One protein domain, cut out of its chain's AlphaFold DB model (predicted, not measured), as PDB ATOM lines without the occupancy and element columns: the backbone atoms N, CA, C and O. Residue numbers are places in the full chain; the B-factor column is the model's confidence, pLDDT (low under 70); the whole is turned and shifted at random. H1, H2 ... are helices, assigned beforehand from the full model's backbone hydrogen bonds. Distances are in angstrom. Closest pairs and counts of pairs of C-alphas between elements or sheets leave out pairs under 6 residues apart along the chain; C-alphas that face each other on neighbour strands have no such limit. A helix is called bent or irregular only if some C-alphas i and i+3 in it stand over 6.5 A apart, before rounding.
ATOM      1  N   PRO A 131     296.314 231.217 147.313       96.38
ATOM      2  CA  PRO A 131     294.904 231.402 147.672       96.38
ATOM      3  C   PRO A 131     293.940 230.604 146.773       96.38
ATOM      4  O   PRO A 131     292.837 230.262 147.200       96.38
ATOM      5  N   HIS A 132     294.367 230.264 145.552       97.69
ATOM      6  CA  HIS A 132     293.595 229.449 144.613       97.69
ATOM      7  C   HIS A 132     293.486 227.975 145.033       97.69
ATOM      8  O   HIS A 132     292.615 227.268 144.527       97.69
ATOM      9  N   TYR A 133     294.331 227.505 145.962       98.19
ATOM     10  CA  TYR A 133     294.220 226.157 146.520       98.19
ATOM     11  C   TYR A 133     292.865 225.967 147.208       98.19
ATOM     12  O   TYR A 133     292.106 225.065 146.852       98.19
ATOM     13  N   GLY A 134     292.520 226.870 148.129       98.00
ATOM     14  CA  GLY A 134     291.237 226.865 148.822       98.00
ATOM     15  C   GLY A 134     290.057 227.040 147.871       98.00
ATOM     16  O   GLY A 134     289.050 226.370 148.050       98.00
ATOM     17  N   GLU A 135     290.174 227.860 146.823       97.12
ATOM     18  CA  GLU A 135     289.120 228.012 145.805       97.12
ATOM     19  C   GLU A 135     288.851 226.702 145.050       97.12
ATOM     20  O   GLU A 135     287.696 226.310 144.862       97.12
ATOM     21  N   GLN A 136     289.911 225.997 144.643       97.25
ATOM     22  CA  GLN A 136     289.797 224.722 143.941       97.25
ATOM     23  C   GLN A 136     289.255 223.620 144.859       97.25
ATOM     24  O   GLN A 136     288.327 222.900 144.483       97.25
ATOM     25  N   TRP A 137     289.805 223.490 146.065       97.38
ATOM     26  CA  TRP A 137     289.424 222.430 146.996       97.38
ATOM     27  C   TRP A 137     288.067 222.665 147.659       97.38
ATOM     28  O   TRP A 137     287.334 221.700 147.890       97.38
ATOM     29  N   ALA A 138     287.671 223.922 147.878       97.69
ATOM     30  CA  ALA A 138     286.351 224.244 148.406       97.69
ATOM     31  C   ALA A 138     285.249 223.723 147.489       97.69
ATOM     32  O   ALA A 138     284.267 223.199 147.992       97.69
ATOM     33  N   ARG A 139     285.415 223.770 146.160       95.31
ATOM     34  CA  ARG A 139     284.423 223.218 145.218       95.31
ATOM     35  C   ARG A 139     284.089 221.755 145.514       95.31
ATOM     36  O   ARG A 139     282.920 221.395 145.548       95.31
ATOM     37  N   HIS A 140     285.106 220.934 145.776       95.88
ATOM     38  CA  HIS A 140     284.907 219.525 146.113       95.88
ATOM     39  C   HIS A 140     284.146 219.356 147.431       95.88
ATOM     40  O   HIS A 140     283.275 218.497 147.528       95.88
ATOM     41  N   TRP A 141     284.443 220.187 148.433       97.44
ATOM     42  CA  TRP A 141     283.716 220.163 149.701       97.44
ATOM     43  C   TRP A 141     282.267 220.639 149.556       97.44
ATOM     44  O   TRP A 141     281.355 220.018 150.093       97.44
ATOM     45  N   LEU A 142     282.045 221.719 148.810       97.00
ATOM     46  CA  LEU A 142     280.727 222.313 148.591       97.00
ATOM     47  C   LEU A 142     279.782 221.338 147.884       97.00
ATOM     48  O   LEU A 142     278.614 221.272 148.259       97.00
ATOM     49  N   ASP A 143     280.295 220.518 146.963       94.25
ATOM     50  CA  ASP A 143     279.534 219.422 146.356       94.25
ATOM     51  C   ASP A 143     279.134 218.358 147.400       94.25
ATOM     52  O   ASP A 143     277.994 217.891 147.413       94.25
ATOM     53  N   VAL A 144     280.049 217.991 148.309       95.06
ATOM     54  CA  VAL A 144     279.800 216.995 149.372       95.06
ATOM     55  C   VAL A 144     278.707 217.460 150.332       95.06
ATOM     56  O   VAL A 144     277.831 216.670 150.688       95.06
ATOM     57  N   VAL A 145     278.727 218.736 150.722       94.88
ATOM     58  CA  VAL A 145     277.714 219.329 151.612       94.88
ATOM     59  C   VAL A 145     276.504 219.898 150.867       94.88
ATOM     60  O   VAL A 145     275.673 220.568 151.478       94.88
ATOM     61  N   ARG A 146     276.407 219.637 149.555       91.62
ATOM     62  CA  ARG A 146     275.266 219.997 148.701       91.62
ATOM     63  C   ARG A 146     274.928 221.486 148.755       91.62
ATOM     64  O   ARG A 146     273.765 221.874 148.783       91.62
ATOM     65  N   PHE A 147     275.960 222.314 148.808       93.12
ATOM     66  CA  PHE A 147     275.813 223.757 148.851       93.12
ATOM     67  C   PHE A 147     275.291 224.296 147.516       93.12
ATOM     68  O   PHE A 147     275.852 224.016 146.456       93.12
ATOM     69  N   SER A 148     274.270 225.147 147.588       89.62
ATOM     70  CA  SER A 148     273.814 225.983 146.480       89.62
ATOM     71  C   SER A 148     273.486 227.393 146.961       89.62
ATOM     72  O   SER A 148     272.958 227.603 148.053       89.62
ATOM     73  N   GLU A 149     273.726 228.376 146.093       89.75
ATOM     74  CA  GLU A 149     273.229 229.751 146.260       89.75
ATOM     75  C   GLU A 149     271.772 229.886 145.774       89.75
ATOM     76  O   GLU A 149     271.330 230.954 145.355       89.75
ATOM     77  N   SER A 150     271.019 228.788 145.818       89.94
ATOM     78  CA  SER A 150     269.594 228.690 145.514       89.94
ATOM     79  C   SER A 150     268.947 227.611 146.381       89.94
ATOM     80  O   SER A 150     269.646 226.860 147.065       89.94
ATOM     81  N   ASP A 151     267.620 227.538 146.383       87.75
ATOM     82  CA  ASP A 151     266.878 226.582 147.200       87.75
ATOM     83  C   ASP A 151     267.027 225.126 146.768       87.75
ATOM     84  O   ASP A 151     266.740 224.237 147.566       87.75
ATOM     85  N   GLY A 152     267.483 224.852 145.545       88.19
ATOM     86  CA  GLY A 152     267.771 223.503 145.063       88.19
ATOM     87  C   GLY A 152     266.535 222.603 144.951       88.19
ATOM     88  O   GLY A 152     266.673 221.382 144.863       88.19
ATOM     89  N   PHE A 153     265.328 223.179 144.981       87.44
ATOM     90  CA  PHE A 153     264.052 222.463 144.975       87.44
ATOM     91  C   PHE A 153     262.974 223.246 144.219       87.44
ATOM     92  O   PHE A 153     262.867 224.439 144.447       87.44
ATOM     93  N   GLU A 154     262.173 222.576 143.378       86.12
ATOM     94  CA  GLU A 154     261.034 223.079 142.569       86.12
ATOM     95  C   GLU A 154     261.064 224.562 142.132       86.12
ATOM     96  O   GLU A 154     261.348 224.829 140.963       86.12
ATOM     97  N   ASP A 155     260.756 225.506 143.032       83.50
ATOM     98  CA  ASP A 155     260.779 226.961 142.786       83.50
ATOM     99  C   ASP A 155     262.204 227.538 142.622       83.50
ATOM    100  O   ASP A 155     262.377 228.583 141.995       83.50
ATOM    101  N   ASP A 156     263.206 226.858 143.187       87.81
ATOM    102  CA  ASP A 156     264.653 227.116 143.131       87.81
ATOM    103  C   ASP A 156     265.029 228.603 143.272       87.81
ATOM    104  O   ASP A 156     265.767 229.178 142.469       87.81
ATOM    105  N   ALA A 157     264.482 229.256 144.300       86.50
ATOM    106  CA  ALA A 157     264.724 230.672 144.542       86.50
ATOM    107  C   ALA A 157     266.195 230.930 144.926       86.50
ATOM    108  O   ALA A 157     266.801 230.121 145.629       86.50
ATOM    109  N   PRO A 158     266.797 232.055 144.501       87.19
ATOM    110  CA  PRO A 158     268.185 232.375 144.828       87.19
ATOM    111  C   PRO A 158     268.361 232.695 146.320       87.19
ATOM    112  O   PRO A 158     267.612 233.489 146.876       87.19
ATOM    113  N   ARG A 159     269.420 232.172 146.943       84.25
ATOM    114  CA  ARG A 159     269.850 232.461 148.320       84.25
ATOM    115  C   ARG A 159     270.985 233.486 148.313       84.25
ATOM    116  O   ARG A 159     272.163 233.132 148.321       84.25
ATOM    117  N   ALA A 160     270.639 234.775 148.272       82.75
ATOM    118  CA  ALA A 160     271.620 235.863 148.109       82.75
ATOM    119  C   ALA A 160     272.657 235.989 149.248       82.75
ATOM    120  O   ALA A 160     273.633 236.724 149.121       82.75
ATOM    121  N   ASP A 161     272.435 235.310 150.367       81.56
ATOM    122  CA  ASP A 161     273.209 235.341 151.605       81.56
ATOM    123  C   ASP A 161     273.902 234.006 151.926       81.56
ATOM    124  O   ASP A 161     274.481 233.872 152.999       81.56
ATOM    125  N   ALA A 162     273.904 233.039 151.000       87.31
ATOM    126  CA  ALA A 162     274.586 231.750 151.176       87.31
ATOM    127  C   ALA A 162     276.115 231.827 150.958       87.31
ATOM    128  O   ALA A 162     276.876 231.029 151.508       87.31
ATOM    129  N   TRP A 163     276.589 232.810 150.188       91.69
ATOM    130  CA  TRP A 163     278.003 232.979 149.828       91.69
ATOM    131  C   TRP A 163     279.010 233.046 150.999       91.69
ATOM    132  O   TRP A 163     280.126 232.557 150.804       91.69
ATOM    133  N   PRO A 164     278.690 233.570 152.207       92.94
ATOM    134  CA  PRO A 164     279.646 233.594 153.313       92.94
ATOM    135  C   PRO A 164     280.100 232.194 153.725       92.94
ATOM    136  O   PRO A 164     281.246 232.026 154.129       92.94
ATOM    137  N   TYR A 165     279.240 231.178 153.584       95.56
ATOM    138  CA  TYR A 165     279.623 229.794 153.848       95.56
ATOM    139  C   TYR A 165     280.681 229.298 152.859       95.56
ATOM    140  O   TYR A 165     281.696 228.739 153.273       95.56
ATOM    141  N   ARG A 166     280.490 229.550 151.554       96.44
ATOM    142  CA  ARG A 166     281.487 229.236 150.515       96.44
ATOM    143  C   ARG A 166     282.834 229.868 150.854       96.44
ATOM    144  O   ARG A 166     283.854 229.180 150.842       96.44
ATOM    145  N   ASP A 167     282.827 231.157 151.170       96.69
ATOM    146  CA  ASP A 167     284.049 231.901 151.460       96.69
ATOM    147  C   ASP A 167     284.703 231.399 152.761       96.69
ATOM    148  O   ASP A 167     285.919 231.218 152.808       96.69
ATOM    149  N   TRP A 168     283.915 231.043 153.782       97.75
ATOM    150  CA  TRP A 168     284.420 230.396 154.996       97.75
ATOM    151  C   TRP A 168     285.102 229.048 154.713       97.75
ATOM    152  O   TRP A 168     286.148 228.770 155.305       97.75
ATOM    153  N   VAL A 169     284.583 228.220 153.793       98.44
ATOM    154  CA  VAL A 169     285.247 226.962 153.388       98.44
ATOM    155  C   VAL A 169     286.588 227.262 152.714       98.44
ATOM    156  O   VAL A 169     287.601 226.666 153.084       98.44
ATOM    157  N   ILE A 170     286.616 228.215 151.775       98.50
ATOM    158  CA  ILE A 170     287.839 228.643 151.073       98.50
ATOM    159  C   ILE A 170     288.893 229.116 152.080       98.50
ATOM    160  O   ILE A 170     290.041 228.672 152.042       98.50
ATOM    161  N   HIS A 171     288.504 229.985 153.015       98.38
ATOM    162  CA  HIS A 171     289.397 230.491 154.053       98.38
ATOM    163  C   HIS A 171     289.849 229.395 155.018       98.38
ATOM    164  O   HIS A 171     291.014 229.377 155.403       98.38
ATOM    165  N   SER A 172     288.971 228.461 155.385       98.25
ATOM    166  CA  SER A 172     289.326 227.346 156.268       98.25
ATOM    167  C   SER A 172     290.401 226.451 155.651       98.25
ATOM    168  O   SER A 172     291.325 226.054 156.354       98.25
ATOM    169  N   LEU A 173     290.314 226.182 154.344       97.75
ATOM    170  CA  LEU A 173     291.318 225.406 153.614       97.75
ATOM    171  C   LEU A 173     292.639 226.172 153.466       97.75
ATOM    172  O   LEU A 173     293.696 225.630 153.770       97.75
ATOM    173  N   ASN A 174     292.588 227.442 153.055       98.25
ATOM    174  CA  ASN A 174     293.790 228.264 152.865       98.25
ATOM    175  C   ASN A 174     294.542 228.557 154.173       98.25
ATOM    176  O   ASN A 174     295.753 228.759 154.151       98.25
ATOM    177  N   ASN A 175     293.837 228.587 155.305       97.50
ATOM    178  CA  ASN A 175     294.434 228.810 156.621       97.50
ATOM    179  C   ASN A 175     294.863 227.508 157.321       97.50
ATOM    180  O   ASN A 175     295.213 227.564 158.498       97.50
ATOM    181  N   ASP A 176     294.801 226.361 156.633       96.31
ATOM    182  CA  ASP A 176     295.128 225.038 157.184       96.31
ATOM    183  C   ASP A 176     294.383 224.751 158.503       96.31
ATOM    184  O   ASP A 176     294.956 224.356 159.523       96.31
ATOM    185  N   LYS A 177     293.068 225.028 158.521       97.56
ATOM    186  CA  LYS A 177     292.240 224.817 159.713       97.56
ATOM    187  C   LYS A 177     292.277 223.332 160.103       97.56
ATOM    188  O   LYS A 177     291.947 222.490 159.264       97.56
ATOM    189  N   PRO A 178     292.574 222.994 161.376       97.94
ATOM    190  CA  PRO A 178     292.533 221.613 161.839       97.94
ATOM    191  C   PRO A 178     291.194 220.954 161.506       97.94
ATOM    192  O   PRO A 178     290.130 221.528 161.754       97.94
ATOM    193  N   TYR A 179     291.241 219.748 160.936       96.50
ATOM    194  CA  TYR A 179     290.042 219.072 160.441       96.50
ATOM    195  C   TYR A 179     288.989 218.867 161.540       96.50
ATOM    196  O   TYR A 179     287.798 219.050 161.304       96.50
ATOM    197  N   ASP A 180     289.407 218.560 162.766       96.56
ATOM    198  CA  ASP A 180     288.503 218.416 163.908       96.56
ATOM    199  C   ASP A 180     287.770 219.726 164.244       96.56
ATOM    200  O   ASP A 180     286.589 219.700 164.589       96.56
ATOM    201  N   GLN A 181     288.440 220.874 164.120       97.44
ATOM    202  CA  GLN A 181     287.824 222.186 164.296       97.44
ATOM    203  C   GLN A 181     286.885 222.509 163.125       97.44
ATOM    204  O   GLN A 181     285.763 222.954 163.353       97.44
ATOM    205  N   PHE A 182     287.299 222.219 161.888       98.00
ATOM    206  CA  PHE A 182     286.476 222.384 160.685       98.00
ATOM    207  C   PHE A 182     285.157 221.599 160.770       98.00
ATOM    208  O   PHE A 182     284.099 222.122 160.422       98.00
ATOM    209  N   VAL A 183     285.196 220.363 161.279       97.81
ATOM    210  CA  VAL A 183     284.000 219.541 161.523       97.81
ATOM    211  C   VAL A 183     283.146 220.132 162.650       97.81
ATOM    212  O   VAL A 183     281.939 220.302 162.481       97.81
ATOM    213  N   ARG A 184     283.756 220.467 163.796       97.44
ATOM    214  CA  ARG A 184     283.040 220.995 164.971       97.44
ATOM    215  C   ARG A 184     282.299 222.297 164.667       97.44
ATOM    216  O   ARG A 184     281.139 222.425 165.048       97.44
ATOM    217  N   GLU A 185     282.931 223.226 163.953       97.62
ATOM    218  CA  GLU A 185     282.314 224.504 163.576       97.62
ATOM    219  C   GLU A 185     281.095 224.321 162.661       97.62
ATOM    220  O   GLU A 185     280.105 225.025 162.826       97.62
ATOM    221  N   GLN A 186     281.110 223.352 161.742       97.31
ATOM    222  CA  GLN A 186     279.966 223.103 160.852       97.31
ATOM    223  C   GLN A 186     278.775 222.442 161.553       97.31
ATOM    224  O   GLN A 186     277.637 222.622 161.127       97.31
ATOM    225  N   LEU A 187     279.023 221.654 162.602       96.88
ATOM    226  CA  LEU A 187     277.970 220.943 163.333       96.88
ATOM    227  C   LEU A 187     277.392 221.748 164.504       96.88
ATOM    228  O   LEU A 187     276.263 221.478 164.907       96.88
ATOM    229  N   ALA A 188     278.171 222.664 165.084       95.88
ATOM    230  CA  ALA A 188     277.821 223.336 166.338       95.88
ATOM    231  C   ALA A 188     278.506 224.703 166.538       95.88
ATOM    232  O   ALA A 188     278.597 225.186 167.665       95.88
ATOM    233  N   GLY A 189     279.057 225.329 165.499       95.44
ATOM    234  CA  GLY A 189     279.851 226.557 165.627       95.44
ATOM    235  C   GLY A 189     279.103 227.761 166.209       95.44
ATOM    236  O   GLY A 189     279.740 228.667 166.740       95.44
ATOM    237  N   ASP A 190     277.772 227.767 166.167       92.19
ATOM    238  CA  ASP A 190     276.913 228.775 166.791       92.19
ATOM    239  C   ASP A 190     276.773 228.622 168.319       92.19
ATOM    240  O   ASP A 190     276.315 229.555 168.982       92.19
ATOM    241  N   VAL A 191     277.196 227.484 168.881       92.94
ATOM    242  CA  VAL A 191     277.166 227.181 170.325       92.94
ATOM    243  C   VAL A 191     278.539 226.844 170.918       92.94
ATOM    244  O   VAL A 191     278.650 226.611 172.123       92.94
ATOM    245  N   LEU A 192     279.597 226.807 170.103       94.25
ATOM    246  CA  LEU A 192     280.972 226.642 170.577       94.25
ATOM    247  C   LEU A 192     281.505 227.969 171.118       94.25
ATOM    248  O   LEU A 192     281.534 228.965 170.404       94.25
ATOM    249  N   GLU A 193     281.968 227.972 172.369       93.12
ATOM    250  CA  GLU A 193     282.547 229.165 172.990       93.12
ATOM    251  C   GLU A 193     284.050 229.318 172.665       93.12
ATOM    252  O   GLU A 193     284.795 228.337 172.769       93.12
ATOM    253  N   PRO A 194     284.530 230.536 172.338       93.00
ATOM    254  CA  PRO A 194     283.743 231.756 172.141       93.00
ATOM    255  C   PRO A 194     282.911 231.698 170.851       93.00
ATOM    256  O   PRO A 194     283.436 231.329 169.801       93.00
ATOM    257  N   ILE A 195     281.644 232.122 170.909       93.50
ATOM    258  CA  ILE A 195     280.794 232.180 169.708       93.50
ATOM    259  C   ILE A 195     281.326 233.264 168.762       93.50
ATOM    260  O   ILE A 195     281.303 234.456 169.081       93.50
ATOM    261  N   THR A 196     281.789 232.852 167.581       93.94
ATOM    262  CA  THR A 196     282.368 233.733 166.554       93.94
ATOM    263  C   THR A 196     281.469 233.851 165.326       93.94
ATOM    264  O   THR A 196     280.594 233.019 165.088       93.94
ATOM    265  N   HIS A 197     281.712 234.876 164.504       93.00
ATOM    266  CA  HIS A 197     281.083 235.006 163.187       93.00
ATOM    267  C   HIS A 197     281.340 233.773 162.318       93.00
ATOM    268  O   HIS A 197     280.395 233.219 161.764       93.00
ATOM    269  N   ASP A 198     282.592 233.314 162.266       94.00
ATOM    270  CA  ASP A 198     282.993 232.135 161.499       94.00
ATOM    271  C   ASP A 198     282.271 230.874 161.972       94.00
ATOM    272  O   ASP A 198     281.799 230.109 161.140       94.00
ATOM    273  N   GLY A 199     282.120 230.672 163.286       95.12
ATOM    274  CA  GLY A 199     281.363 229.542 163.830       95.12
ATOM    275  C   GLY A 199     279.883 229.569 163.428       95.12
ATOM    276  O   GLY A 199     279.327 228.548 163.018       95.12
ATOM    277  N   ILE A 200     279.250 230.744 163.469       93.19
ATOM    278  CA  ILE A 200     277.854 230.908 163.035       93.19
ATOM    279  C   ILE A 200     277.722 230.662 161.526       93.19
ATOM    280  O   ILE A 200     276.806 229.960 161.100       93.19
ATOM    281  N   ILE A 201     278.639 231.208 160.720       94.12
ATOM    282  CA  ILE A 201     278.677 230.990 159.269       94.12
ATOM    283  C   ILE A 201     278.864 229.504 158.971       94.12
ATOM    284  O   ILE A 201     278.089 228.950 158.199       94.12
ATOM    285  N   ALA A 202     279.823 228.830 159.606       96.25
ATOM    286  CA  ALA A 202     280.081 227.409 159.399       96.25
ATOM    287  C   ALA A 202     278.843 226.541 159.672       96.25
ATOM    288  O   ALA A 202     278.542 225.628 158.903       96.25
ATOM    289  N   THR A 203     278.086 226.865 160.725       94.88
ATOM    290  CA  THR A 203     276.887 226.113 161.139       94.88
ATOM    291  C   THR A 203     275.762 226.149 160.098       94.88
ATOM    292  O   THR A 203     274.915 225.255 160.062       94.88
ATOM    293  N   SER A 204     275.771 227.127 159.183       92.31
ATOM    294  CA  SER A 204     274.821 227.166 158.060       92.31
ATOM    295  C   SER A 204     274.903 225.939 157.142       92.31
ATOM    296  O   SER A 204     273.932 225.655 156.443       92.31
ATOM    297  N   MET A 205     275.982 225.145 157.218       95.00
ATOM    298  CA  MET A 205     276.078 223.839 156.558       95.00
ATOM    299  C   MET A 205     274.827 222.983 156.771       95.00
ATOM    300  O   MET A 205     274.326 222.370 155.830       95.00
ATOM    301  N   LEU A 206     274.268 223.012 157.986       94.38
ATOM    302  CA  LEU A 206     273.095 222.224 158.364       94.38
ATOM    303  C   LEU A 206     271.843 222.551 157.531       94.38
ATOM    304  O   LEU A 206     270.929 221.733 157.457       94.38
ATOM    305  N   VAL A 207     271.792 223.727 156.903       90.38
ATOM    306  CA  VAL A 207     270.647 224.213 156.122       90.38
ATOM    307  C   VAL A 207     270.981 224.464 154.645       90.38
ATOM    308  O   VAL A 207     270.168 225.045 153.926       90.38
ATOM    309  N   ASN A 208     272.140 223.991 154.172       88.12
ATOM    310  CA  ASN A 208     272.574 224.152 152.782       88.12
ATOM    311  C   ASN A 208     271.770 223.317 151.781       88.12
ATOM    312  O   ASN A 208     271.637 223.734 150.634       88.12
ATOM    313  N   GLY A 209     271.221 222.176 152.206       86.31
ATOM    314  CA  GLY A 209     270.500 221.264 151.320       86.31
ATOM    315  C   GLY A 209     269.216 221.850 150.706       86.31
ATOM    316  O   GLY A 209     268.799 222.968 151.044       86.31
ATOM    317  N   PRO A 210     268.562 221.087 149.808       89.06
ATOM    318  CA  PRO A 210     267.324 221.500 149.164       89.06
ATOM    319  C   PRO A 210     266.243 221.943 150.156       89.06
ATOM    320  O   PRO A 210     266.009 221.279 151.171       89.06
ATOM    321  N   PHE A 211     265.556 223.047 149.857       88.31
ATOM    322  CA  PHE A 211     264.516 223.606 150.716       88.31
ATOM    323  C   PHE A 211     263.211 223.863 149.960       88.31
ATOM    324  O   PHE A 211     263.136 224.700 149.067       88.31
ATOM    325  N   ASP A 212     262.153 223.165 150.370       90.19
ATOM    326  CA  ASP A 212     260.798 223.361 149.852       90.19
ATOM    327  C   ASP A 212     260.127 224.551 150.562       90.19
ATOM    328  O   ASP A 212     259.357 224.393 151.520       90.19
ATOM    329  N   PHE A 213     260.464 225.766 150.112       87.94
ATOM    330  CA  PHE A 213     259.919 227.007 150.665       87.94
ATOM    331  C   PHE A 213     258.387 227.041 150.567       87.94
ATOM    332  O   PHE A 213     257.713 227.392 151.540       87.94
ATOM    333  N   ALA A 214     257.826 226.634 149.424       88.19
ATOM    334  CA  ALA A 214     256.389 226.653 149.167       88.19
ATOM    335  C   ALA A 214     255.607 225.794 150.172       88.19
ATOM    336  O   ALA A 214     254.620 226.261 150.753       88.19
ATOM    337  N   ALA A 215     256.059 224.566 150.445       89.69
ATOM    338  CA  ALA A 215     255.432 223.711 151.449       89.69
ATOM    339  C   ALA A 215     255.683 224.204 152.882       89.69
ATOM    340  O   ALA A 215     254.786 224.094 153.727       89.69
ATOM    341  N   ALA A 216     256.852 224.794 153.163       87.94
ATOM    342  CA  ALA A 216     257.177 225.352 154.476       87.94
ATOM    343  C   ALA A 216     256.267 226.534 154.862       87.94
ATOM    344  O   ALA A 216     255.873 226.649 156.025       87.94
ATOM    345  N   VAL A 217     255.874 227.376 153.897       88.25
ATOM    346  CA  VAL A 217     254.953 228.512 154.116       88.25
ATOM    347  C   VAL A 217     253.493 228.204 153.767       88.25
ATOM    348  O   VAL A 217     252.623 229.074 153.882       88.25
ATOM    349  N   SER A 218     253.193 226.967 153.359       90.31
ATOM    350  CA  SER A 218     251.833 226.538 153.036       90.31
ATOM    351  C   SER A 218     250.894 226.704 154.233       90.31
ATOM    352  O   SER A 218     251.265 226.515 155.390       90.31
ATOM    353  N   LYS A 219     249.615 226.992 153.966       93.94
ATOM    354  CA  LYS A 219     248.560 226.989 154.998       93.94
ATOM    355  C   LYS A 219     248.227 225.581 155.498       93.94
ATOM    356  O   LYS A 219     247.548 225.438 156.515       93.94
ATOM    357  N   SER A 220     248.648 224.545 154.777       96.56
ATOM    358  CA  SER A 220     248.397 223.162 155.150       96.56
ATOM    359  C   SER A 220     249.444 222.670 156.142       96.56
ATOM    360  O   SER A 220     250.626 222.544 155.823       96.56
ATOM    361  N   LYS A 221     249.001 222.304 157.349       95.00
ATOM    362  CA  LYS A 221     249.911 221.789 158.379       95.00
ATOM    363  C   LYS A 221     250.613 220.498 157.952       95.00
ATOM    364  O   LYS A 221     251.756 220.280 158.340       95.00
ATOM    365  N   SER A 222     249.953 219.651 157.160       96.25
ATOM    366  CA  SER A 222     250.574 218.423 156.658       96.25
ATOM    367  C   SER A 222     251.709 218.717 155.680       96.25
ATOM    368  O   SER A 222     252.690 217.986 155.674       96.25
ATOM    369  N   GLU A 223     251.619 219.788 154.891       93.62
ATOM    370  CA  GLU A 223     252.691 220.196 153.975       93.62
ATOM    371  C   GLU A 223     253.884 220.753 154.737       93.62
ATOM    372  O   GLU A 223     254.998 220.288 154.521       93.62
ATOM    373  N   GLN A 224     253.635 221.617 155.724       92.44
ATOM    374  CA  GLN A 224     254.685 222.121 156.613       92.44
ATOM    375  C   GLN A 224     255.437 220.978 157.314       92.44
ATOM    376  O   GLN A 224     256.661 220.993 157.403       92.44
ATOM    377  N   LEU A 225     254.710 219.969 157.813       93.50
ATOM    378  CA  LEU A 225     255.318 218.806 158.464       93.50
ATOM    379  C   LEU A 225     256.108 217.938 157.474       93.50
ATOM    380  O   LEU A 225     257.179 217.459 157.828       93.50
ATOM    381  N   ARG A 226     255.625 217.763 156.235       92.81
ATOM    382  CA  ARG A 226     256.378 217.055 155.184       92.81
ATOM    383  C   ARG A 226     257.680 217.779 154.841       92.81
ATOM    384  O   ARG A 226     258.718 217.127 154.814       92.81
ATOM    385  N   ALA A 227     257.631 219.096 154.641       91.81
ATOM    386  CA  ALA A 227     258.813 219.914 154.365       91.81
ATOM    387  C   ALA A 227     259.824 219.846 155.518       91.81
ATOM    388  O   ALA A 227     261.018 219.652 155.300       91.81
ATOM    389  N   ARG A 228     259.339 219.915 156.767       92.31
ATOM    390  CA  ARG A 228     260.185 219.776 157.958       92.31
ATOM    391  C   ARG A 228     260.892 218.423 158.016       92.31
ATOM    392  O   ARG A 228     262.089 218.376 158.288       92.31
ATOM    393  N   GLU A 229     260.163 217.337 157.772       93.19
ATOM    394  CA  GLU A 229     260.734 215.988 157.777       93.19
ATOM    395  C   GLU A 229     261.737 215.777 156.636       93.19
ATOM    396  O   GLU A 229     262.769 215.152 156.864       93.19
ATOM    397  N   ALA A 230     261.480 216.334 155.447       92.25
ATOM    398  CA  ALA A 230     262.424 216.301 154.330       92.25
ATOM    399  C   ALA A 230     263.721 217.063 154.654       92.25
ATOM    400  O   ALA A 230     264.809 216.545 154.425       92.25
ATOM    401  N   MET A 231     263.619 218.244 155.272       91.81
ATOM    402  CA  MET A 231     264.791 219.027 155.683       91.81
ATOM    403  C   MET A 231     265.650 218.289 156.719       91.81
ATOM    404  O   MET A 231     266.874 218.277 156.619       91.81
ATOM    405  N   LEU A 232     265.027 217.642 157.711       94.12
ATOM    406  CA  LEU A 232     265.760 216.847 158.703       94.12
ATOM    407  C   LEU A 232     266.425 215.622 158.077       94.12
ATOM    408  O   LEU A 232     267.567 215.310 158.402       94.12
ATOM    409  N   GLU A 233     265.721 214.929 157.186       93.69
ATOM    410  CA  GLU A 233     266.270 213.795 156.447       93.69
ATOM    411  C   GLU A 233     267.492 214.189 155.613       93.69
ATOM    412  O   GLU A 233     268.487 213.460 155.611       93.69
ATOM    413  N   GLU A 234     267.428 215.336 154.942       92.88
ATOM    414  CA  GLU A 234     268.519 215.859 154.127       92.88
ATOM    415  C   GLU A 234     269.745 216.218 154.973       92.88
ATOM    416  O   GLU A 234     270.873 215.850 154.636       92.88
ATOM    417  N   MET A 235     269.526 216.862 156.118       94.62
ATOM    418  CA  MET A 235     270.586 217.205 157.065       94.62
ATOM    419  C   MET A 235     271.269 215.952 157.623       94.62
ATOM    420  O   MET A 235     272.494 215.841 157.598       94.62
ATOM    421  N   LEU A 236     270.485 214.959 158.060       95.62
ATOM    422  CA  LEU A 236     270.999 213.675 158.549       95.62
ATOM    423  C   LEU A 236     271.776 212.926 157.464       95.62
ATOM    424  O   LEU A 236     272.840 212.370 157.742       95.62
ATOM    425  N   GLY A 237     271.256 212.927 156.233       95.00
ATOM    426  CA  GLY A 237     271.921 212.332 155.077       95.00
ATOM    427  C   GLY A 237     273.266 212.992 154.799       95.00
ATOM    428  O   GLY A 237     274.273 212.296 154.701       95.00
ATOM    429  N   THR A 238     273.299 214.324 154.764       95.50
ATOM    430  CA  THR A 238     274.522 215.103 154.533       95.50
ATOM    431  C   THR A 238     275.558 214.847 155.622       95.50
ATOM    432  O   THR A 238     276.693 214.511 155.306       95.50
ATOM    433  N   ILE A 239     275.174 214.893 156.902       96.00
ATOM    434  CA  ILE A 239     276.094 214.625 158.020       96.00
ATOM    435  C   ILE A 239     276.643 213.194 157.949       96.00
ATOM    436  O   ILE A 239     277.853 212.980 158.058       96.00
ATOM    437  N   GLY A 240     275.762 212.208 157.752       94.75
ATOM    438  CA  GLY A 240     276.152 210.802 157.670       94.75
ATOM    439  C   GLY A 240     277.112 210.537 156.511       94.75
ATOM    440  O   GLY A 240     278.134 209.877 156.690       94.75
ATOM    441  N   GLN A 241     276.829 211.091 155.335       94.88
ATOM    442  CA  GLN A 241     277.646 210.875 154.144       94.88
ATOM    443  C   GLN A 241     278.962 211.661 154.187       94.88
ATOM    444  O   GLN A 241     279.999 211.094 153.853       94.88
ATOM    445  N   ALA A 242     278.938 212.925 154.620       95.38
ATOM    446  CA  ALA A 242     280.106 213.803 154.604       95.38
ATOM    447  C   ALA A 242     281.140 213.450 155.683       95.38
ATOM    448  O   ALA A 242     282.338 213.483 155.409       95.38
ATOM    449  N   PHE A 243     280.697 213.101 156.897       94.50
ATOM    450  CA  PHE A 243     281.608 212.900 158.032       94.50
ATOM    451  C   PHE A 243     281.787 211.440 158.433       94.50
ATOM    452  O   PHE A 243     282.855 211.073 158.913       94.50
ATOM    453  N   LEU A 244     280.761 210.602 158.256       91.19
ATOM    454  CA  LEU A 244     280.837 209.184 158.627       91.19
ATOM    455  C   LEU A 244     281.090 208.276 157.418       91.19
ATOM    456  O   LEU A 244     281.480 207.125 157.594       91.19
ATOM    457  N   GLY A 245     280.852 208.765 156.195       91.38
ATOM    458  CA  GLY A 245     280.862 207.937 154.989       91.38
ATOM    459  C   GLY A 245     279.727 206.904 154.956       91.38
ATOM    460  O   GLY A 245     279.859 205.881 154.287       91.38
ATOM    461  N   LEU A 246     278.627 207.145 155.684       90.75
ATOM    462  CA  LEU A 246     277.513 206.205 155.863       90.75
ATOM    463  C   LEU A 246     276.193 206.771 155.329       90.75
ATOM    464  O   LEU A 246     275.844 207.928 155.555       90.75
ATOM    465  N   THR A 247     275.393 205.924 154.681       91.62
ATOM    466  CA  THR A 247     274.056 206.290 154.187       91.62
ATOM    467  C   THR A 247     272.984 206.057 155.245       91.62
ATOM    468  O   THR A 247     272.213 205.104 155.172       91.62
ATOM    469  N   VAL A 248     272.884 206.937 156.238       94.38
ATOM    470  CA  VAL A 248     271.958 206.739 157.371       94.38
ATOM    471  C   VAL A 248     270.469 206.771 156.984       94.38
ATOM    472  O   VAL A 248     269.637 206.284 157.740       94.38
ATOM    473  N   ASN A 249     270.101 207.280 155.804       93.19
ATOM    474  CA  ASN A 249     268.704 207.501 155.402       93.19
ATOM    475  C   ASN A 249     267.840 206.231 155.373       93.19
ATOM    476  O   ASN A 249     266.660 206.297 155.711       93.19
ATOM    477  N   CYS A 250     268.392 205.060 155.026       93.31
ATOM    478  CA  CYS A 250     267.603 203.819 155.071       93.31
ATOM    479  C   CYS A 250     267.140 203.484 156.497       93.31
ATOM    480  O   CYS A 250     266.070 202.898 156.660       93.31
ATOM    481  N   ALA A 251     267.910 203.916 157.506       95.00
ATOM    482  CA  ALA A 251     267.583 203.745 158.914       95.00
ATOM    483  C   ALA A 251     266.339 204.534 159.354       95.00
ATOM    484  O   ALA A 251     265.911 204.387 160.486       95.00
ATOM    485  N   ARG A 252     265.743 205.362 158.483       94.69
ATOM    486  CA  ARG A 252     264.534 206.147 158.766       94.69
ATOM    487  C   ARG A 252     263.291 205.292 158.997       94.69
ATOM    488  O   ARG A 252     262.445 205.656 159.804       94.69
ATOM    489  N   CYS A 253     263.149 204.194 158.255       94.62
ATOM    490  CA  CYS A 253     261.927 203.378 158.259       94.62
ATOM    491  C   CYS A 253     262.138 201.985 158.860       94.62
ATOM    492  O   CYS A 253     261.190 201.362 159.332       94.62
ATOM    493  N   HIS A 254     263.365 201.476 158.809       94.38
ATOM    494  CA  HIS A 254     263.766 200.170 159.321       94.38
ATOM    495  C   HIS A 254     265.259 200.208 159.639       94.38
ATOM    496  O   HIS A 254     265.942 201.087 159.138       94.38
ATOM    497  N   ASP A 255     265.799 199.255 160.397       91.00
ATOM    498  CA  ASP A 255     267.252 199.163 160.602       91.00
ATOM    499  C   ASP A 255     268.016 199.172 159.276       91.00
ATOM    500  O   ASP A 255     267.612 198.511 158.313       91.00
ATOM    501  N   HIS A 256     269.140 199.886 159.219       91.12
ATOM    502  CA  HIS A 256     269.917 199.987 157.993       91.12
ATOM    503  C   HIS A 256     270.318 198.598 157.463       91.12
ATOM    504  O   HIS A 256     270.675 197.687 158.215       91.12
ATOM    505  N   LYS A 257     270.220 198.430 156.137       86.50
ATOM    506  CA  LYS A 257     270.320 197.123 155.469       86.50
ATOM    507  C   LYS A 257     271.706 196.482 155.592       86.50
ATOM    508  O   LYS A 257     271.792 195.262 155.688       86.50
ATOM    509  N   PHE A 258     272.757 197.299 155.525       84.38
ATOM    510  CA  PHE A 258     274.153 196.850 155.485       84.38
ATOM    511  C   PHE A 258     274.942 197.366 156.684       84.38
ATOM    512  O   PHE A 258     275.487 196.574 157.436       84.38
ATOM    513  N   ASP A 259     274.954 198.676 156.902       87.12
ATOM    514  CA  ASP A 259     275.626 199.286 158.053       87.12
ATOM    515  C   ASP A 259     274.912 199.031 159.395       87.12
ATOM    516  O   ASP A 259     273.683 198.875 159.430       87.12
ATOM    517  N   PRO A 260     275.649 199.020 160.522       87.25
ATOM    518  CA  PRO A 260     275.097 198.813 161.857       87.25
ATOM    519  C   PRO A 260     274.457 200.094 162.410       87.25
ATOM    520  O   PRO A 260     274.834 200.576 163.470       87.25
ATOM    521  N   VAL A 261     273.467 200.634 161.694       89.94
ATOM    522  CA  VAL A 261     272.676 201.798 162.122       89.94
ATOM    523  C   VAL A 261     271.241 201.347 162.425       89.94
ATOM    524  O   VAL A 261     270.454 201.129 161.496       89.94
ATOM    525  N   PRO A 262     270.888 201.140 163.706       91.50
ATOM    526  CA  PRO A 262     269.523 200.836 164.120       91.50
ATOM    527  C   PRO A 262     268.559 202.001 163.863       91.50
ATOM    528  O   PRO A 262     268.933 203.169 163.982       91.50
ATOM    529  N   LEU A 263     267.287 201.683 163.614       94.81
ATOM    530  CA  LEU A 263     266.206 202.670 163.495       94.81
ATOM    531  C   LEU A 263     266.142 203.630 164.707       94.81
ATOM    532  O   LEU A 263     266.040 204.840 164.498       94.81
ATOM    533  N   PRO A 264     266.254 203.170 165.976       97.12
ATOM    534  CA  PRO A 264     266.287 204.083 167.120       97.12
ATOM    535  C   PRO A 264     267.439 205.094 167.087       97.12
ATOM    536  O   PRO A 264     267.258 206.226 167.533       97.12
ATOM    537  N   ASP A 265     268.605 204.718 166.559       95.12
ATOM    538  CA  ASP A 265     269.774 205.599 166.524       95.12
ATOM    539  C   ASP A 265     269.636 206.684 165.451       95.12
ATOM    540  O   ASP A 265     270.023 207.827 165.697       95.12
ATOM    541  N   TYR A 266     268.968 206.389 164.329       96.38
ATOM    542  CA  TYR A 266     268.558 207.414 163.362       96.38
ATOM    543  C   TYR A 266     267.707 208.506 164.026       96.38
ATOM    544  O   TYR A 266     267.974 209.697 163.874       96.38
ATOM    545  N   TYR A 267     266.704 208.113 164.816       97.06
ATOM    546  CA  TYR A 267     265.836 209.076 165.498       97.06
ATOM    547  C   TYR A 267     266.522 209.789 166.670       97.06
ATOM    548  O   TYR A 267     266.210 210.953 166.925       97.06
ATOM    549  N   ARG A 268     267.484 209.152 167.352       96.88
ATOM    550  CA  ARG A 268     268.351 209.827 168.335       96.88
ATOM    551  C   ARG A 268     269.209 210.903 167.678       96.88
ATOM    552  O   ARG A 268     269.302 212.000 168.216       96.88
ATOM    553  N   MET A 269     269.774 210.618 166.505       95.19
ATOM    554  CA  MET A 269     270.519 211.603 165.722       95.19
ATOM    555  C   MET A 269     269.600 212.744 165.261       95.19
ATOM    556  O   MET A 269     269.934 213.907 165.454       95.19
ATOM    557  N   LYS A 270     268.400 212.431 164.746       96.38
ATOM    558  CA  LYS A 270     267.391 213.438 164.364       96.38
ATOM    559  C   LYS A 270     267.039 214.372 165.521       96.38
ATOM    560  O   LYS A 270     266.922 215.572 165.306       96.38
ATOM    561  N   ALA A 271     266.898 213.837 166.735       96.25
ATOM    562  CA  ALA A 271     266.526 214.615 167.915       96.25
ATOM    563  C   ALA A 271     267.540 215.719 168.262       96.25
ATOM    564  O   ALA A 271     267.134 216.761 168.766       96.25
ATOM    565  N   VAL A 272     268.831 215.528 167.958       94.62
ATOM    566  CA  VAL A 272     269.870 216.557 168.159       94.62
ATOM    567  C   VAL A 272     269.604 217.789 167.292       94.62
ATOM    568  O   VAL A 272     269.789 218.916 167.744       94.62
ATOM    569  N   PHE A 273     269.116 217.582 166.068       93.56
ATOM    570  CA  PHE A 273     268.940 218.638 165.068       93.56
ATOM    571  C   PHE A 273     267.486 219.106 164.903       93.56
ATOM    572  O   PHE A 273     267.185 219.962 164.068       93.56
ATOM    573  N   ASP A 274     266.560 218.598 165.720       92.12
ATOM    574  CA  ASP A 274     265.133 218.939 165.645       92.12
ATOM    575  C   ASP A 274     264.841 220.414 165.992       92.12
ATOM    576  O   ASP A 274     263.766 220.926 165.678       92.12
ATOM    577  N   GLY A 275     265.813 221.132 166.567       90.06
ATOM    578  CA  GLY A 275     265.761 222.584 166.775       90.06
ATOM    579  C   GLY A 275     266.240 223.430 165.588       90.06
ATOM    580  O   GLY A 275     265.984 224.630 165.567       90.06
ATOM    581  N   VAL A 276     266.919 222.838 164.598       90.25
ATOM    582  CA  VAL A 276     267.506 223.575 163.466       90.25
ATOM    583  C   VAL A 276     266.449 223.859 162.402       90.25
ATOM    584  O   VAL A 276     265.737 222.945 161.974       90.25
ATOM    585  N   GLY A 277     266.377 225.101 161.928       84.38
ATOM    586  CA  GLY A 277     265.494 225.517 160.842       84.38
ATOM    587  C   GLY A 277     266.074 226.662 160.019       84.38
ATOM    588  O   GLY A 277     267.055 227.283 160.421       84.38
ATOM    589  N   GLN A 278     265.454 226.935 158.870       77.19
ATOM    590  CA  GLN A 278     265.767 228.126 158.081       77.19
ATOM    591  C   GLN A 278     265.423 229.389 158.881       77.19
ATOM    592  O   GLN A 278     264.448 229.401 159.638       77.19
ATOM    593  N   ALA A 279     266.213 230.451 158.717       65.38
ATOM    594  CA  ALA A 279     265.973 231.712 159.411       65.38
ATOM    595  C   ALA A 279     264.563 232.252 159.092       65.38
ATOM    596  O   ALA A 279     264.174 232.379 157.930       65.38
ATOM    597  N   GLU A 280     263.775 232.560 160.128       48.06
ATOM    598  CA  GLU A 280     262.409 233.052 159.951       48.06
ATOM    599  C   GLU A 280     262.391 234.440 159.301       48.06
ATOM    600  O   GLU A 280     262.995 235.389 159.803       48.06
ATOM    601  N   VAL A 289     275.677 238.730 159.858       80.62
ATOM    602  CA  VAL A 289     275.895 237.664 160.831       80.62
ATOM    603  C   VAL A 289     276.311 238.365 162.115       80.62
ATOM    604  O   VAL A 289     277.198 239.207 162.087       80.62
ATOM    605  N   LEU A 290     275.610 238.089 163.211       84.75
ATOM    606  CA  LEU A 290     275.856 238.728 164.501       84.75
ATOM    607  C   LEU A 290     276.050 237.659 165.561       84.75
ATOM    608  O   LEU A 290     275.249 236.728 165.677       84.75
ATOM    609  N   THR A 291     277.039 237.837 166.413       89.31
ATOM    610  CA  THR A 291     277.142 237.082 167.660       89.31
ATOM    611  C   THR A 291     275.961 237.404 168.590       89.31
ATOM    612  O   THR A 291     275.297 238.439 168.438       89.31
ATOM    613  N   PRO A 292     275.646 236.547 169.579       87.50
ATOM    614  CA  PRO A 292     274.610 236.846 170.568       87.50
ATOM    615  C   PRO A 292     274.817 238.196 171.273       87.50
ATOM    616  O   PRO A 292     273.855 238.940 171.466       87.50
ATOM    617  N   ALA A 293     276.068 238.546 171.587       88.88
ATOM    618  CA  ALA A 293     276.421 239.824 172.198       88.88
ATOM    619  C   ALA A 293     276.065 241.013 171.288       88.88
ATOM    620  O   ALA A 293     275.377 241.940 171.720       88.88
ATOM    621  N   GLU A 294     276.433 240.955 170.008       90.19
ATOM    622  CA  GLU A 294     276.122 242.028 169.056       90.19
ATOM    623  C   GLU A 294     274.622 242.111 168.750       90.19
ATOM    624  O   GLU A 294     274.088 243.202 168.542       90.19
TER     625      GLU A 294
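What this domain is: This is residues 131 to 280 and 289 to 294 of the 610 residues of the protein "PSCyt2 domain-containing protein" of Planctomycetaceae bacterium (UniProt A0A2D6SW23). A long helix, H6, has the short H5 packed on it near its beginning and H7 and H8 packed on it farther along; next to this group, H1, H2, H4 and H3 form a stack in that order, each helix crossing the next. The long loop of residues 145 to 162 joins H1 to H2. The printed part has 156 residues with eight named helices, H1 to H8 in chain order, and no named strand; its class is all helix. It is compact, with a radius of gyration of the C-alphas of 16.2 A and spans of 44, 39 and 32 A.

Where its parts are: H6, residues 221 to 244, is 33.4 A long, from C-alpha 221 at (249.911, 221.789, 158.379) to C-alpha 244 at (280.837, 209.184, 158.627). H5 is residues 213 to 216, H7 residues 248 to 252, and H8 residues 263 to 273, 16.3 A long. H1, residues 131 to 144, is 20.9 A long and begins at C-alpha 131, (294.904, 231.402, 147.672). H2, residues 163 to 174, measures 16.8 A, H3, residues 179 to 188, 14.2 A, and H4, residues 197 to 207, 16.6 A. H4 is neither bent nor irregular, but only just: C-alphas 203 and 206 are 6.1 A apart.

How they stand to each other: H6 is the hub, touching four helices. With residues 232 to 236 alone it touches H8, about perpendicular at 80 degrees; the closest C-alphas are Leu 232 and Lys 270, 6.8 A. With residues 223 to 228 alone it touches H5, closest at C-alphas Gln 224 and Ala 216, 4.6 A. With residues 233 to 241 alone it touches H7, closest at C-alphas Gly 237 and Asn 249, 5.8 A. H7 touches H8, closest at C-alphas Ala 251 and Leu 263, 4.9 A. H4 and H6 only just touch, with 3 pairs of C-alphas within 8 A, closest at Leu 206 and Met 235, 5.8 A. H4 touches H3, only just about perpendicular at 71 degrees, closest at C-alphas Thr 203 and Gln 186, 4.3 A. H2, with residues 164 to 169 alone, touches H4 at a steep tilt of 66 degrees, closest at C-alphas Tyr 165 and Ile 201, 5.6 A. H1 touches H2 at a steep tilt of 60 degrees, closest at C-alphas Gly 134 and Ile 170, 4.4 A. H1 and H8 are apart. Every O i to N i+4 pair is within hydrogen-bond range in H2, H3 and H6; H1 has 7 of 10, H8 5 of 7, H4 3 of 7 beside 8 of 8 O i to N i+3 pairs, H7 0 of 1 beside 2 of 2, and H5 is too short for such a pair.

The domain as a whole: The C-alphas farthest apart, Pro 131 and Ser 220, are 47.8 A apart. Residues 281 to 288 are not printed, and C-alphas 280 and 289 are 14.3 A apart across this cut. The link from H1 to H2 is long. Mean pLDDT of the printed part is 92.4; residues 279 to 280 are under 70.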